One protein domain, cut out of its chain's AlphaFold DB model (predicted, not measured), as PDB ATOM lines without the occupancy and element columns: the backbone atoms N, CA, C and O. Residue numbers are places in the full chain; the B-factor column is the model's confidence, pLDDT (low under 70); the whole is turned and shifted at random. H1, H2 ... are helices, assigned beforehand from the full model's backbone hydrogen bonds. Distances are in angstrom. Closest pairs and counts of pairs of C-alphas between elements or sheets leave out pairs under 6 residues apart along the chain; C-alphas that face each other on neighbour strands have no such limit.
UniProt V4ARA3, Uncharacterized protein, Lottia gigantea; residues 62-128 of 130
ATOM      1  N   SER A  62      36.054  36.366 -34.863       78.19
ATOM      2  CA  SER A  62      35.081  36.831 -35.862       78.19
ATOM      3  C   SER A  62      34.761  38.327 -35.747       78.19
ATOM      4  O   SER A  62      33.751  38.771 -36.283       78.19
ATOM      5  N   GLY A  63      35.605  39.105 -35.065       85.62
ATOM      6  CA  GLY A  63      35.497  40.565 -34.972       85.62
ATOM      7  C   GLY A  63      36.474  41.314 -35.890       85.62
ATOM      8  O   GLY A  63      37.280  40.677 -36.571       85.62
ATOM      9  N   PRO A  64      36.418  42.657 -35.920       91.31
ATOM     10  CA  PRO A  64      37.265  43.484 -36.782       91.31
ATOM     11  C   PRO A  64      38.760  43.393 -36.445       91.31
ATOM     12  O   PRO A  64      39.571  43.614 -37.334       91.31
ATOM     13  N   CYS A  65      39.112  42.993 -35.218       92.62
ATOM     14  CA  CYS A  65      40.496  42.798 -34.764       92.62
ATOM     15  C   CYS A  65      40.982  41.349 -34.871       92.62
ATOM     16  O   CYS A  65      41.900  40.910 -34.178       92.62
ATOM     17  N   ASN A  66      40.302  40.529 -35.676       90.25
ATOM     18  CA  ASN A  66      40.600  39.106 -35.739       90.25
ATOM     19  C   ASN A  66      41.981  38.792 -36.323       90.25
ATOM     20  O   ASN A  66      42.514  37.723 -36.024       90.25
ATOM     21  N   ILE A  67      42.543  39.664 -37.156       93.31
ATOM     22  CA  ILE A  67      43.862  39.467 -37.761       93.31
ATOM     23  C   ILE A  67      44.929  39.593 -36.675       93.31
ATOM     24  O   ILE A  67      45.720  38.671 -36.481       93.31
ATOM     25  N   GLU A  68      44.875  40.664 -35.896       94.00
ATOM     26  CA  GLU A  68      45.808  40.975 -34.820       94.00
ATOM     27  C   GLU A  68      45.734  39.910 -33.714       94.00
ATOM     28  O   GLU A  68      46.760  39.404 -33.250       94.00
ATOM     29  N   ILE A  69      44.517  39.467 -33.362       91.25
ATOM     30  CA  ILE A  69      44.308  38.355 -32.419       91.25
ATOM     31  C   ILE A  69      44.956  37.062 -32.943       91.25
ATOM     32  O   ILE A  69      45.626  36.344 -32.192       91.25
ATOM     33  N   ARG A  70      44.781  36.737 -34.233       91.56
ATOM     34  CA  ARG A  70      45.381  35.537 -34.845       91.56
ATOM     35  C   ARG A  70      46.905  35.610 -34.839       91.56
ATOM     36  O   ARG A  70      47.554  34.601 -34.550       91.56
ATOM     37  N   GLU A  71      47.476  36.774 -35.125       93.06
ATOM     38  CA  GLU A  71      48.923  36.999 -35.123       93.06
ATOM     39  C   GLU A  71      49.527  36.840 -33.725       93.06
ATOM     40  O   GLU A  71      50.493  36.085 -33.556       93.06
ATOM     41  N   PHE A  72      48.924  37.461 -32.709       93.19
ATOM     42  CA  PHE A  72      49.379  37.330 -31.325       93.19
ATOM     43  C   PHE A  72      49.319  35.882 -30.830       93.19
ATOM     44  O   PHE A  72      50.285  35.379 -30.245       93.19
ATOM     45  N   LEU A  73      48.213  35.183 -31.096       90.81
ATOM     46  CA  LEU A  73      48.056  33.786 -30.700       90.81
ATOM     47  C   LEU A  73      49.035  32.870 -31.441       90.81
ATOM     48  O   LEU A  73      49.623  31.977 -30.827       90.81
ATOM     49  N   THR A  74      49.278  33.123 -32.727       91.81
ATOM     50  CA  THR A  74      50.263  32.373 -33.519       91.81
ATOM     51  C   THR A  74      51.669  32.548 -32.954       91.81
ATOM     52  O   THR A  74      52.377  31.556 -32.755       91.81
ATOM     53  N   CYS A  75      52.064  33.785 -32.638       92.31
ATOM     54  CA  CYS A  75      53.350  34.075 -32.011       92.31
ATOM     55  C   CYS A  75      53.461  33.396 -30.635       92.31
ATOM     56  O   CYS A  75      54.385  32.617 -30.390       92.31
ATOM     57  N   SER A  76      52.465  33.598 -29.769       90.12
ATOM     58  CA  SER A  76      52.465  33.074 -28.399       90.12
ATOM     59  C   SER A  76      52.515  31.547 -28.354       90.12
ATOM     60  O   SER A  76      53.196  30.978 -27.501       90.12
ATOM     61  N   ASN A  77      51.838  30.870 -29.283       88.69
ATOM     62  CA  ASN A  77      51.870  29.414 -29.396       88.69
ATOM     63  C   ASN A  77      53.225  28.898 -29.906       88.69
ATOM     64  O   ASN A  77      53.743  27.911 -29.380       88.69
ATOM     65  N   LYS A  78      53.836  29.590 -30.876       87.88
ATOM     66  CA  LYS A  78      55.161  29.237 -31.406       87.88
ATOM     67  C   LYS A  78      56.264  29.407 -30.359       87.88
ATOM     68  O   LYS A  78      57.090  28.511 -30.190       87.88
ATOM     69  N   ASP A  79      56.260  30.527 -29.642       85.94
ATOM     70  CA  ASP A  79      57.302  30.871 -28.669       85.94
ATOM     71  C   ASP A  79      57.015  30.375 -27.245       85.94
ATOM     72  O   ASP A  79      57.884  30.461 -26.370       85.94
ATOM     73  N   LYS A  80      55.809  29.833 -27.012       82.94
ATOM     74  CA  LYS A  80      55.291  29.388 -25.704       82.94
ATOM     75  C   LYS A  80      55.414  30.456 -24.611       82.94
ATOM     76  O   LYS A  80      55.541  30.133 -23.431       82.94
ATOM     77  N   SER A  81      55.437  31.726 -25.006       83.44
ATOM     78  CA  SER A  81      55.696  32.865 -24.133       83.44
ATOM     79  C   SER A  81      55.035  34.119 -24.711       83.44
ATOM     80  O   SER A  81      55.494  34.619 -25.737       83.44
ATOM     81  N   PRO A  82      53.994  34.652 -24.050       78.56
ATOM     82  CA  PRO A  82      53.366  35.915 -24.444       78.56
ATOM     83  C   PRO A  82      54.335  37.107 -24.413       78.56
ATOM     84  O   PRO A  82      54.247  38.002 -25.243       78.56
ATOM     85  N   GLU A  83      55.312  37.088 -23.498       87.56
ATOM     86  CA  GLU A  83      56.291  38.170 -23.289       87.56
ATOM     87  C   GLU A  83      57.196  38.421 -24.504       87.56
ATOM     88  O   GLU A  83      57.748  39.508 -24.659       87.56
ATOM     89  N   LYS A  84      57.366  37.422 -25.376       90.56
ATOM     90  CA  LYS A  84      58.143  37.558 -26.617       90.56
ATOM     91  C   LYS A  84      57.326  38.113 -27.782       90.56
ATOM     92  O   LYS A  84      57.905  38.461 -28.804       90.56
ATOM     93  N   CYS A  85      56.012  38.209 -27.609       92.56
ATOM     94  CA  CYS A  85      55.035  38.576 -28.629       92.56
ATOM     95  C   CYS A  85      54.313  39.883 -28.276       92.56
ATOM     96  O   CYS A  85      53.157  40.086 -28.642       92.56
ATOM     97  N   MET A  86      54.984  40.757 -27.515       91.00
ATOM     98  CA  MET A  86      54.395  42.004 -27.023       91.00
ATOM     99  C   MET A  86      54.040  42.979 -28.147       91.00
ATOM    100  O   MET A  86      53.085  43.726 -27.999       91.00
ATOM    101  N   GLU A  87      54.750  42.942 -29.277       92.44
ATOM    102  CA  GLU A  87      54.429  43.764 -30.451       92.44
ATOM    103  C   GLU A  87      53.061  43.384 -31.043       92.44
ATOM    104  O   GLU A  87      52.215  44.242 -31.280       92.44
ATOM    105  N   GLN A  88      52.801  42.085 -31.212       93.56
ATOM    106  CA  GLN A  88      51.512  41.583 -31.695       93.56
ATOM    107  C   GLN A  88      50.409  41.791 -30.654       93.56
ATOM    108  O   GLN A  88      49.268  42.072 -31.009       93.56
ATOM    109  N   PHE A  89      50.747  41.666 -29.368       90.56
ATOM    110  CA  PHE A  89      49.826  41.970 -28.277       90.56
ATOM    111  C   PHE A  89      49.403  43.440 -28.290       90.56
ATOM    112  O   PHE A  89      48.219  43.727 -28.154       90.56
ATOM    113  N   GLU A  90      50.349  44.359 -28.482       90.56
ATOM    114  CA  GLU A  90      50.087  45.792 -28.597       90.56
ATOM    115  C   GLU A  90      49.220  46.103 -29.821       90.56
ATOM    116  O   GLU A  90      48.241  46.832 -29.695       90.56
ATOM    117  N   ALA A  91      49.507  45.505 -30.982       92.75
ATOM    118  CA  ALA A  91      48.676  45.662 -32.178       92.75
ATOM    119  C   ALA A  91      47.230  45.183 -31.948       92.75
ATOM    120  O   ALA A  91      46.280  45.887 -32.288       92.75
ATOM    121  N   MET A  92      47.068  44.019 -31.309       91.94
ATOM    122  CA  MET A  92      45.767  43.474 -30.923       91.94
ATOM    123  C   MET A  92      45.026  44.402 -29.961       91.94
ATOM    124  O   MET A  92      43.864  44.720 -30.200       91.94
ATOM    125  N   PHE A  93      45.699  44.873 -28.908       89.88
ATOM    126  CA  PHE A  93      45.101  45.769 -27.920       89.88
ATOM    127  C   PHE A  93      44.699  47.114 -28.520       89.88
ATOM    128  O   PHE A  93      43.595  47.586 -28.264       89.88
ATOM    129  N   ASN A  94      45.562  47.713 -29.341       89.69
ATOM    130  CA  ASN A  94      45.267  48.974 -30.016       89.69
ATOM    131  C   ASN A  94      44.055  48.836 -30.941       89.69
ATOM    132  O   ASN A  94      43.199  49.713 -30.944       89.69
ATOM    133  N   CYS A  95      43.937  47.717 -31.664       92.38
ATOM    134  CA  CYS A  95      42.749  47.468 -32.469       92.38
ATOM    135  C   CYS A  95      41.493  47.349 -31.599       92.38
ATOM    136  O   CYS A  95      40.485  47.977 -31.902       92.38
ATOM    137  N   GLU A  96      41.521  46.574 -30.509       89.19
ATOM    138  CA  GLU A  96      40.331  46.420 -29.661       89.19
ATOM    139  C   GLU A  96      39.880  47.765 -29.060       89.19
ATOM    140  O   GLU A  96      38.676  47.994 -28.921       89.19
ATOM    141  N   LEU A  97      40.822  48.671 -28.754       88.69
ATOM    142  CA  LEU A  97      40.533  50.020 -28.245       88.69
ATOM    143  C   LEU A  97      39.783  50.899 -29.255       88.69
ATOM    144  O   LEU A  97      39.026  51.773 -28.832       88.69
ATOM    145  N   ASP A  98      39.948  50.649 -30.555       90.38
ATOM    146  CA  ASP A  98      39.227  51.359 -31.616       90.38
ATOM    147  C   ASP A  98      37.755  50.916 -31.734       90.38
ATOM    148  O   ASP A  98      36.954  51.638 -32.333       90.38
ATOM    149  N   TYR A  99      37.377  49.770 -31.146       90.19
ATOM    150  CA  TYR A  99      36.009  49.230 -31.195       90.19
ATOM    151  C   TYR A  99      35.431  48.919 -29.794       90.19
ATOM    152  O   TYR A  99      35.058  47.773 -29.498       90.19
ATOM    153  N   PRO A 100      35.314  49.927 -28.910       85.88
ATOM    154  CA  PRO A 100      34.841  49.750 -27.534       85.88
ATOM    155  C   PRO A 100      33.382  49.273 -27.441       85.88
ATOM    156  O   PRO A 100      32.976  48.740 -26.416       85.88
ATOM    157  N   GLU A 101      32.576  49.449 -28.489       85.62
ATOM    158  CA  GLU A 101      31.175  49.013 -28.537       85.62
ATOM    159  C   GLU A 101      30.992  47.494 -28.680       85.62
ATOM    160  O   GLU A 101      29.903  46.975 -28.428       85.62
ATOM    161  N   ILE A 102      32.039  46.786 -29.108       85.62
ATOM    162  CA  ILE A 102      32.049  45.323 -29.261       85.62
ATOM    163  C   ILE A 102      33.092  44.646 -28.367       85.62
ATOM    164  O   ILE A 102      32.920  43.473 -28.029       85.62
ATOM    165  N   TYR A 103      34.150  45.360 -27.972       84.81
ATOM    166  CA  TYR A 103      35.169  44.872 -27.050       84.81
ATOM    167  C   TYR A 103      35.098  45.649 -25.726       84.81
ATOM    168  O   TYR A 103      35.673  46.725 -25.586       84.81
ATOM    169  N   ASP A 104      34.447  45.066 -24.711       76.38
ATOM    170  CA  ASP A 104      34.448  45.576 -23.325       76.38
ATOM    171  C   ASP A 104      35.802  45.312 -22.635       76.38
ATOM    172  O   ASP A 104      35.921  44.541 -21.676       76.38
ATOM    173  N   ILE A 105      36.874  45.900 -23.162       71.56
ATOM    174  CA  ILE A 105      38.223  45.793 -22.584       71.56
ATOM    175  C   ILE A 105      38.417  46.738 -21.399       71.56
ATOM    176  O   ILE A 105      39.144  46.379 -20.474       71.56
ATOM    177  N   LYS A 106      37.740  47.897 -21.371       62.75
ATOM    178  CA  LYS A 106      37.854  48.872 -20.270       62.75
ATOM    179  C   LYS A 106      37.450  48.256 -18.919       62.75
ATOM    180  O   LYS A 106      38.213  48.351 -17.961       62.75
ATOM    181  N   ASP A 107      36.350  47.506 -18.882       59.56
ATOM    182  CA  ASP A 107      35.874  46.820 -17.669       59.56
ATOM    183  C   ASP A 107      36.751  45.619 -17.274       59.56
ATOM    184  O   ASP A 107      36.902  45.292 -16.095       59.56
ATOM    185  N   LYS A 108      37.386  44.953 -18.249       59.06
ATOM    186  CA  LYS A 108      38.269  43.802 -17.990       59.06
ATOM    187  C   LYS A 108      39.610  44.196 -17.372       59.06
ATOM    188  O   LYS A 108      40.272  43.334 -16.799       59.06
ATOM    189  N   LEU A 109      40.007  45.464 -17.457       56.44
ATOM    190  CA  LEU A 109      41.296  45.966 -16.968       56.44
ATOM    191  C   LEU A 109      41.284  46.389 -15.497       56.44
ATOM    192  O   LEU A 109      42.356  46.534 -14.902       56.44
ATOM    193  N   GLU A 110      40.105  46.546 -14.890       55.00
ATOM    194  CA  GLU A 110      39.969  46.939 -13.481       55.00
ATOM    195  C   GLU A 110      40.350  45.819 -12.491       55.00
ATOM    196  O   GLU A 110      40.570  46.091 -11.312       55.00
ATOM    197  N   GLY A 111      40.483  44.568 -12.955       49.94
ATOM    198  CA  GLY A 111      40.768  43.392 -12.116       49.94
ATOM    199  C   GLY A 111      42.088  42.659 -12.394       49.94
ATOM    200  O   GLY A 111      42.316  41.604 -11.801       49.94
ATOM    201  N   VAL A 112      42.939  43.161 -13.296       50.22
ATOM    202  CA  VAL A 112      44.205  42.503 -13.678       50.22
ATOM    203  C   VAL A 112      45.376  43.087 -12.881       50.22
ATOM    204  O   VAL A 112      45.433  44.293 -12.660       50.22
ATOM    205  N   ASP A 113      46.307  42.220 -12.465       54.81
ATOM    206  CA  ASP A 113      47.550  42.534 -11.741       54.81
ATOM    207  C   ASP A 113      48.214  43.843 -12.229       54.81
ATOM    208  O   ASP A 113      48.310  44.092 -13.437       54.81
ATOM    209  N   ASP A 114      48.685  44.670 -11.286       55.59
ATOM    210  CA  ASP A 114      49.154  46.055 -11.485       55.59
ATOM    211  C   ASP A 114      50.125  46.243 -12.666       55.59
ATOM    212  O   ASP A 114      50.192  47.324 -13.257       55.59
ATOM    213  N   LYS A 115      50.890  45.207 -13.035       51.50
ATOM    214  CA  LYS A 115      51.804  45.250 -14.185       51.50
ATOM    215  C   LYS A 115      51.096  45.222 -15.537       51.50
ATOM    216  O   LYS A 115      51.469  45.999 -16.409       51.50
ATOM    217  N   ALA A 116      50.091  44.369 -15.712       52.59
ATOM    218  CA  ALA A 116      49.332  44.303 -16.961       52.59
ATOM    219  C   ALA A 116      48.394  45.510 -17.090       52.59
ATOM    220  O   ALA A 116      48.281  46.085 -18.168       52.59
ATOM    221  N   SER A 117      47.817  45.970 -15.970       56.66
ATOM    222  CA  SER A 117      47.048  47.221 -15.931       56.66
ATOM    223  C   SER A 117      47.912  48.429 -16.323       56.66
ATOM    224  O   SER A 117      47.434  49.312 -17.027       56.66
ATOM    225  N   LYS A 118      49.199  48.465 -15.938       56.59
ATOM    226  CA  LYS A 118      50.138  49.521 -16.360       56.59
ATOM    227  C   LYS A 118      50.440  49.507 -17.853       56.59
ATOM    228  O   LYS A 118      50.314  50.552 -18.475       56.59
ATOM    229  N   THR A 119      50.801  48.352 -18.414       57.84
ATOM    230  CA  THR A 119      51.119  48.249 -19.847       57.84
ATOM    231  C   THR A 119      49.924  48.637 -20.709       57.84
ATOM    232  O   THR A 119      50.092  49.343 -21.692       57.84
ATOM    233  N   VAL A 120      48.708  48.250 -20.317       59.47
ATOM    234  CA  VAL A 120      47.507  48.626 -21.070       59.47
ATOM    235  C   VAL A 120      47.128  50.096 -20.856       59.47
ATOM    236  O   VAL A 120      46.731  50.758 -21.807       59.47
ATOM    237  N   LYS A 121      47.321  50.652 -19.652       59.81
ATOM    238  CA  LYS A 121      47.142  52.094 -19.408       59.81
ATOM    239  C   LYS A 121      48.128  52.957 -20.193       59.81
ATOM    240  O   LYS A 121      47.738  54.034 -20.601       59.81
ATOM    241  N   GLU A 122      49.366  52.509 -20.415       62.09
ATOM    242  CA  GLU A 122      50.345  53.210 -21.269       62.09
ATOM    243  C   GLU A 122      50.009  53.134 -22.771       62.09
ATOM    244  O   GLU A 122      50.500  53.951 -23.551       62.09
ATOM    245  N   LEU A 123      49.192  52.157 -23.175       58.47
ATOM    246  CA  LEU A 123      48.745  51.957 -24.556       58.47
ATOM    247  C   LEU A 123      47.402  52.636 -24.853       58.47
ATOM    248  O   LEU A 123      47.079  52.846 -26.019       58.47
ATOM    249  N   ASP A 124      46.655  53.034 -23.820       58.28
ATOM    250  CA  ASP A 124      45.431  53.816 -23.969       58.28
ATOM    251  C   ASP A 124      45.750  55.172 -24.635       58.28
ATOM    252  O   ASP A 124      46.521  55.964 -24.071       58.28
ATOM    253  N   PRO A 125      45.168  55.479 -25.811       51.88
ATOM    254  CA  PRO A 125      45.380  56.751 -26.492       51.88
ATOM    255  C   PRO A 125      45.003  57.973 -25.636       51.88
ATOM    256  O   PRO A 125      45.567  59.043 -25.868       51.88
ATOM    257  N   GLU A 126      44.144  57.839 -24.614       54.28
ATOM    258  CA  GLU A 126      43.808  58.930 -23.682       54.28
ATOM    259  C   GLU A 126      44.979  59.322 -22.750       54.28
ATOM    260  O   GLU A 126      45.009  60.439 -22.232       54.28
ATOM    261  N   THR A 127      45.989  58.461 -22.553       52.75
ATOM    262  CA  THR A 127      47.157  58.779 -21.698       52.75
ATOM    263  C   THR A 127      48.318  59.449 -22.431       52.75
ATOM    264  O   THR A 127      49.213  59.995 -21.783       52.75
ATOM    265  N   LYS A 128      48.310  59.475 -23.771       45.09
ATOM    266  CA  LYS A 128      49.366  60.111 -24.580       45.09
ATOM    267  C   LYS A 128      49.260  61.641 -24.669       45.09
ATOM    268  O   LYS A 128      50.125  62.254 -25.293       45.09
TER     269      LYS A 128
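Overview. This is residues 62 to 128 of the 130 residues of an uncharacterized protein of Lottia gigantea (UniProt V4ARA3). Two helices, H1 and H2, lie side by side as a helical hairpin, and a third, H4, packs steeply on residues 90 to 94 of H2. Between H2 and H4 the backbone makes a loop that holds the short H3, and residues 110 to 116 stick out; the short H5 follows H4 at the end of the printed part. The printed part has 67 residues with five named helices in the order H1, H2, H3, H4, H5 and no named strand, and its class is all helix. It is compact, with a radius of gyration of the C-alphas of 12.0 A, and rounded, spanning 31 by 27 by 22 A.

Arrangement. H1, residues 66 to 79, and H2, residues 86 to 98, touch and form a helical hairpin. Their lines stand at a shallow tilt of 20 degrees, opposite ways, and their closest C-alphas, those of Glu 68 and Met 92, are 4.6 A apart. H3, residues 105 to 108, is close to H2 but not clearly touching it: the closest C-alphas, those of Glu 96 and Ile 105, are 7.4 A apart. H4, residues 114 to 123, touches H2 with residues 90 to 94 of H2 alone. The closest C-alphas there, those of Asn 94 and Leu 123, are 7.1 A apart, and the two helices run the same way at a steep tilt of 66 degrees. H5, residues 125 to 128, is close to H4 but not clearly touching it, with the C-alphas of Lys 121 and Thr 127 closest at 7.1 A. H1 is apart from H3, H4 and H5, and H3 is apart from H4 and H5. H2 and H5 are only just apart, with their closest C-alphas at 8.5 A. In H1, H2 and H4 every O i to N i+4 pair is within hydrogen-bond range; H3 and H5 are too short for such a pair, and each has its one O i to N i+3 pair within range.

Along the chain. H1 begins at C-alpha 66 (40.600, 39.106, -35.739) and is 19.9 A long from first to last C-alpha. H2 begins at C-alpha 86 (54.395, 42.004, -27.023) and is 18.4 A long. H3 is 5.0 A long, H4 14.3 A and H5 5.6 A, ending at C-alpha 128 (49.366, 60.111, -24.580).

Size, cuts and confidence. The two C-alphas farthest apart, those of Lys 78 and Glu 126, are 32.7 A apart. The printed part has no cut and no long link. Residues 106 to 128 of the model have a pLDDT under 70, and the mean of the printed part is 77.3.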